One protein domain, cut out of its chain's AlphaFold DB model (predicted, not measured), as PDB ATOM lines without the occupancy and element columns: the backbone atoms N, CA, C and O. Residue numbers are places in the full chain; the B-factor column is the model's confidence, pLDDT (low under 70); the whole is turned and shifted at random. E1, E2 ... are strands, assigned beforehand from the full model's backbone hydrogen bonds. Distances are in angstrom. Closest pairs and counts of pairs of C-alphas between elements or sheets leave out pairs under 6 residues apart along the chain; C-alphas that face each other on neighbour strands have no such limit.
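AT A GLANCE: This is residues 4 to 21 and 38 to 64 of the 64 residues of an uncharacterized protein of Curtobacterium sp. MCSS17_008 (UniProt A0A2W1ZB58). A long hairpin of two strands, E2 and E3, makes one part, and a small loop, residues 4 to 17, folds back on itself as a separate part beyond the hairpin's turn. The printed part has 45 residues, three named strands in the order E1, E2, E3 and no named helix. The class is all strand, with 20 residues in named elements, under half. The whole is an extended rod, radius of gyration of the C-alphas 17.4 A, spanning 51 by 23 by 18 A.

IN THESE COORDINATES: E2, residues 41 to 48, is 22.2 A long from C-alpha 41 at (32.675, 95.528, -41.652). E3, residues 56 to 63, is 20.7 A long and bends by 57 degrees at Pro 60. E1, residues 14 to 17, starts at (-0.740, 96.199, -62.361).

HOW THE PARTS SIT: E2 and E3 are antiparallel at 157 degrees, with N 43 and O 61 within hydrogen-bond range at 2.9 A. E1 pairs with no named strand, but its residues 14 to 15 pair antiparallel with residues 4 to 5. E1 is apart from E2 and E3.

THE WHOLE: C-alphas 9 and 64, the farthest apart, are 51.6 A apart. Residues 22 to 37 are cut out, a gap of 34.6 A between C-alphas 21 and 38. The E2 to E3 link is short; its residues 51 to 54 have pLDDT under 70.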
ATOM      1  N   THR A   4       0.701  92.858 -56.721       88.94
ATOM      2  CA  THR A   4       0.657  93.132 -58.160       88.94
ATOM      3  C   THR A   4       0.192  91.894 -58.916       88.94
ATOM      4  O   THR A   4       0.560  90.782 -58.545       88.94
ATOM      5  N   ILE A   5      -0.557  92.079 -60.003       87.00
ATOM      6  CA  ILE A   5      -0.826  91.023 -60.990       87.00
ATOM      7  C   ILE A   5      -0.173  91.418 -62.311       87.00
ATOM      8  O   ILE A   5      -0.310  92.557 -62.751       87.00
ATOM      9  N   THR A   6       0.487  90.464 -62.965       88.50
ATOM     10  CA  THR A   6       0.979  90.607 -64.341       88.50
ATOM     11  C   THR A   6       0.185  89.652 -65.238       88.50
ATOM     12  O   THR A   6       0.442  88.448 -65.213       88.50
ATOM     13  N   PRO A   7      -0.821  90.134 -65.994       86.38
ATOM     14  CA  PRO A   7      -1.587  89.284 -66.898       86.38
ATOM     15  C   PRO A   7      -0.716  88.796 -68.058       86.38
ATOM     16  O   PRO A   7      -0.083  89.600 -68.740       86.38
ATOM     17  N   ALA A   8      -0.753  87.493 -68.343       82.38
ATOM     18  CA  ALA A   8       0.033  86.885 -69.425       82.38
ATOM     19  C   ALA A   8      -0.283  87.460 -70.819       82.38
ATOM     20  O   ALA A   8       0.528  87.375 -71.733       82.38
ATOM     21  N   THR A   9      -1.465  88.055 -70.991       88.31
ATOM     22  CA  THR A   9      -1.908  88.663 -72.252       88.31
ATOM     23  C   THR A   9      -1.308  90.041 -72.512       88.31
ATOM     24  O   THR A   9      -1.315  90.493 -73.654       88.31
ATOM     25  N   THR A  10      -0.833  90.732 -71.474       85.75
ATOM     26  CA  THR A  10      -0.342  92.113 -71.587       85.75
ATOM     27  C   THR A  10       1.093  92.281 -71.117       85.75
ATOM     28  O   THR A  10       1.710  93.281 -71.476       85.75
ATOM     29  N   ASP A  11       1.598  91.345 -70.308       87.56
ATOM     30  CA  ASP A  11       2.918  91.364 -69.666       87.56
ATOM     31  C   ASP A  11       3.216  92.669 -68.901       87.56
ATOM     32  O   ASP A  11       4.356  93.070 -68.673       87.56
ATOM     33  N   ARG A  12       2.155  93.378 -68.498       89.25
ATOM     34  CA  ARG A  12       2.238  94.625 -67.736       89.25
ATOM     35  C   ARG A  12       1.803  94.371 -66.309       89.25
ATOM     36  O   ARG A  12       0.682  93.929 -66.069       89.25
ATOM     37  N   SER A  13       2.678  94.699 -65.366       89.31
ATOM     38  CA  SER A  13       2.360  94.586 -63.948       89.31
ATOM     39  C   SER A  13       1.393  95.690 -63.521       89.31
ATOM     40  O   SER A  13       1.637  96.875 -63.761       89.31
ATOM     41  N   VAL A  14       0.289  95.300 -62.889       92.56
ATOM     42  CA  VAL A  14      -0.740  96.199 -62.361       92.56
ATOM     43  C   VAL A  14      -0.731  96.104 -60.841       92.56
ATOM     44  O   VAL A  14      -0.909  95.024 -60.277       92.56
ATOM     45  N   LEU A  15      -0.529  97.242 -60.171       91.31
ATOM     46  CA  LEU A  15      -0.649  97.349 -58.719       91.31
ATOM     47  C   LEU A  15      -2.116  97.197 -58.311       91.31
ATOM     48  O   LEU A  15      -2.957  97.993 -58.721       91.31
ATOM     49  N   LEU A  16      -2.399  96.208 -57.469       88.31
ATOM     50  CA  LEU A  16      -3.735  95.970 -56.924       88.31
ATOM     51  C   LEU A  16      -3.940  96.652 -55.577       88.31
ATOM     52  O   LEU A  16      -5.045  97.068 -55.249       88.31
ATOM     53  N   GLY A  17      -2.871  96.767 -54.789       86.75
ATOM     54  CA  GLY A  17      -2.957  97.392 -53.482       86.75
ATOM     55  C   GLY A  17      -1.654  97.375 -52.699       86.75
ATOM     56  O   GLY A  17      -0.686  96.682 -53.027       86.75
ATOM     57  N   ARG A  18      -1.658  98.169 -51.632       87.88
ATOM     58  CA  ARG A  18      -0.626  98.207 -50.594       87.88
ATOM     59  C   ARG A  18      -1.314  97.912 -49.266       87.88
ATOM     60  O   ARG A  18      -1.632  98.859 -48.552       87.88
ATOM     61  N   PRO A  19      -1.656  96.642 -48.994       77.06
ATOM     62  CA  PRO A  19      -2.364  96.308 -47.772       77.06
ATOM     63  C   PRO A  19      -1.548  96.772 -46.565       77.06
ATOM     64  O   PRO A  19      -0.324  96.590 -46.508       77.06
ATOM     65  N   THR A  20      -2.241  97.401 -45.625       78.88
ATOM     66  CA  THR A  20      -1.696  97.712 -44.310       78.88
ATOM     67  C   THR A  20      -1.726  96.423 -43.492       78.88
ATOM     68  O   THR A  20      -2.744  95.737 -43.526       78.88
ATOM     69  N   PRO A  21      -0.649  96.058 -42.782       74.38
ATOM     70  CA  PRO A  21      -0.689  94.925 -41.867       74.38
ATOM     71  C   PRO A  21      -1.810  95.113 -40.837       74.38
ATOM     72  O   PRO A  21      -1.878  96.154 -40.182       74.38
ATOM     73  N   LEU A  38      33.580  85.686 -37.737       89.81
ATOM     74  CA  LEU A  38      32.771  86.579 -38.552       89.81
ATOM     75  C   LEU A  38      33.615  87.775 -39.046       89.81
ATOM     76  O   LEU A  38      34.194  88.497 -38.225       89.81
ATOM     77  N   PRO A  39      33.683  88.031 -40.367       90.88
ATOM     78  CA  PRO A  39      34.408  89.178 -40.897       90.88
ATOM     79  C   PRO A  39      33.853  90.500 -40.360       90.88
ATOM     80  O   PRO A  39      32.642  90.698 -40.274       90.88
ATOM     81  N   ARG A  40      34.754  91.428 -40.031       93.69
ATOM     82  CA  ARG A  40      34.393  92.789 -39.621       93.69
ATOM     83  C   ARG A  40      34.015  93.636 -40.830       93.69
ATOM     84  O   ARG A  40      34.605  93.478 -41.898       93.69
ATOM     85  N   GLY A  41      33.107  94.584 -40.624       94.31
ATOM     86  CA  GLY A  41      32.675  95.528 -41.652       94.31
ATOM     87  C   GLY A  41      31.161  95.633 -41.785       94.31
ATOM     88  O   GLY A  41      30.413  95.256 -40.880       94.31
ATOM     89  N   ASP A  42      30.735  96.186 -42.918       95.25
ATOM     90  CA  ASP A  42      29.326  96.386 -43.244       95.25
ATOM     91  C   ASP A  42      28.628  95.046 -43.496       95.25
ATOM     92  O   ASP A  42      29.136  94.179 -44.212       95.25
ATOM     93  N   ALA A  43      27.443  94.884 -42.915       93.69
ATOM     94  CA  ALA A  43      26.620  93.693 -43.052       93.69
ATOM     95  C   ALA A  43      25.126  94.041 -43.029       93.69
ATOM     96  O   ALA A  43      24.726  95.175 -42.759       93.69
ATOM     97  N   VAL A  44      24.287  93.043 -43.298       93.38
ATOM     98  CA  VAL A  44      22.827  93.142 -43.199       93.38
ATOM     99  C   VAL A  44      22.341  92.106 -42.192       93.38
ATOM    100  O   VAL A  44      22.670  90.927 -42.310       93.38
ATOM    101  N   LEU A  45      21.575  92.550 -41.193       88.69
ATOM    102  CA  LEU A  45      20.880  91.681 -40.248       88.69
ATOM    103  C   LEU A  45      19.448  91.451 -40.737       88.69
ATOM    104  O   LEU A  45      18.642  92.381 -40.711       88.69
ATOM    105  N   GLY A  46      19.155  90.217 -41.144       89.56
ATOM    106  CA  GLY A  46      17.813  89.767 -41.509       89.56
ATOM    107  C   GLY A  46      17.127  89.030 -40.361       89.56
ATOM    108  O   GLY A  46      17.713  88.141 -39.737       89.56
ATOM    109  N   VAL A  47      15.879  89.393 -40.073       86.50
ATOM    110  CA  VAL A  47      14.995  88.671 -39.149       86.50
ATOM    111  C   VAL A  47      13.763  88.246 -39.931       86.50
ATOM    112  O   VAL A  47      12.987  89.097 -40.359       86.50
ATOM    113  N   HIS A  48      13.573  86.939 -40.104       84.31
ATOM    114  CA  HIS A  48      12.486  86.380 -40.908       84.31
ATOM    115  C   HIS A  48      11.673  85.374 -40.093       84.31
ATOM    116  O   HIS A  48      12.230  84.536 -39.383       84.31
ATOM    117  N   SER A  49      10.351  85.453 -40.215       79.81
ATOM    118  CA  SER A  49       9.437  84.417 -39.752       79.81
ATOM    119  C   SER A  49       9.446  83.268 -40.750       79.81
ATOM    120  O   SER A  49       9.204  83.468 -41.940       79.81
ATOM    121  N   HIS A  50       9.718  82.068 -40.251       78.25
ATOM    122  CA  HIS A  50       9.587  80.827 -41.010       78.25
ATOM    123  C   HIS A  50       8.109  80.441 -41.205       78.25
ATOM    124  O   HIS A  50       7.761  79.883 -42.246       78.25
ATOM    125  N   ASP A  51       7.252  80.768 -40.237       69.62
ATOM    126  CA  ASP A  51       5.841  80.391 -40.241       69.62
ATOM    127  C   ASP A  51       4.969  81.508 -40.850       69.62
ATOM    128  O   ASP A  51       5.171  82.694 -40.563       69.62
ATOM    129  N   GLY A  52       3.982  81.125 -41.670       65.06
ATOM    130  CA  GLY A  52       3.013  82.033 -42.305       65.06
ATOM    131  C   GLY A  52       3.494  82.682 -43.614       65.06
ATOM    132  O   GLY A  52       4.287  82.103 -44.351       65.06
ATOM    133  N   ASP A  53       3.013  83.898 -43.904       63.84
ATOM    134  CA  ASP A  53       3.222  84.631 -45.173       63.84
ATOM    135  C   ASP A  53       4.648  85.213 -45.366       63.84
ATOM    136  O   ASP A  53       4.839  86.172 -46.114       63.84
ATOM    137  N   GLY A  54       5.669  84.670 -44.690       65.50
ATOM    138  CA  GLY A  54       7.069  85.066 -44.898       65.50
ATOM    139  C   GLY A  54       7.364  86.527 -44.536       65.50
ATOM    140  O   GLY A  54       7.942  87.274 -45.325       65.50
ATOM    141  N   SER A  55       6.955  86.959 -43.342       73.75
ATOM    142  CA  SER A  55       7.256  88.311 -42.849       73.75
ATOM    143  C   SER A  55       8.696  88.419 -42.354       73.75
ATOM    144  O   SER A  55       9.182  87.538 -41.650       73.75
ATOM    145  N   GLY A  56       9.369  89.524 -42.661       79.88
ATOM    146  CA  GLY A  56      10.706  89.782 -42.150       79.88
ATOM    147  C   GLY A  56      11.157  91.220 -42.344       79.88
ATOM    148  O   GLY A  56      10.476  92.017 -42.992       79.88
ATOM    149  N   ALA A  57      12.294  91.543 -41.745       83.38
ATOM    150  CA  ALA A  57      12.929  92.844 -41.845       83.38
ATOM    151  C   ALA A  57      14.444  92.685 -41.971       83.38
ATOM    152  O   ALA A  57      15.048  91.890 -41.251       83.38
ATOM    153  N   ASP A  58      15.030  93.500 -42.845       90.25
ATOM    154  CA  ASP A  58      16.466  93.584 -43.071       90.25
ATOM    155  C   ASP A  58      16.962  94.963 -42.640       90.25
ATOM    156  O   ASP A  58      16.390  95.989 -43.027       90.25
ATOM    157  N   VAL A  59      18.021  95.004 -41.832       89.69
ATOM    158  CA  VAL A  59      18.600  96.256 -41.329       89.69
ATOM    159  C   VAL A  59      20.115  96.260 -41.552       89.69
ATOM    160  O   VAL A  59      20.784  95.301 -41.161       89.69
ATOM    161  N   PRO A  60      20.689  97.325 -42.142       93.75
ATOM    162  CA  PRO A  60      22.138  97.485 -42.227       93.75
ATOM    163  C   PRO A  60      22.783  97.584 -40.838       93.75
ATOM    164  O   PRO A  60      22.307  98.326 -39.975       93.75
ATOM    165  N   VAL A  61      23.886  96.871 -40.627       92.88
ATOM    166  CA  VAL A  61      24.659  96.854 -39.375       92.88
ATOM    167  C   VAL A  61      26.161  96.874 -39.658       92.88
ATOM    168  O   VAL A  61      26.598  96.631 -40.779       92.88
ATOM    169  N   VAL A  62      26.963  97.138 -38.623       92.62
ATOM    170  CA  VAL A  62      28.430  97.062 -38.688       92.62
ATOM    171  C   VAL A  62      28.925  96.048 -37.664       92.62
ATOM    172  O   VAL A  62      28.677  96.207 -36.465       92.62
ATOM    173  N   ILE A  63      29.649  95.032 -38.130       90.81
ATOM    174  CA  ILE A  63      30.329  94.042 -37.287       90.81
ATOM    175  C   ILE A  63      31.677  94.633 -36.859       90.81
ATOM    176  O   ILE A  63      32.487  95.011 -37.711       90.81
ATOM    177  N   ARG A  64      31.906  94.733 -35.544       84.62
ATOM    178  CA  ARG A  64      33.100  95.346 -34.937       84.62
ATOM    179  C   ARG A  64      34.057  94.325 -34.342       84.62
ATOM    180  O   ARG A  64      33.589  93.291 -33.828       84.62
TER     181      ARG A  64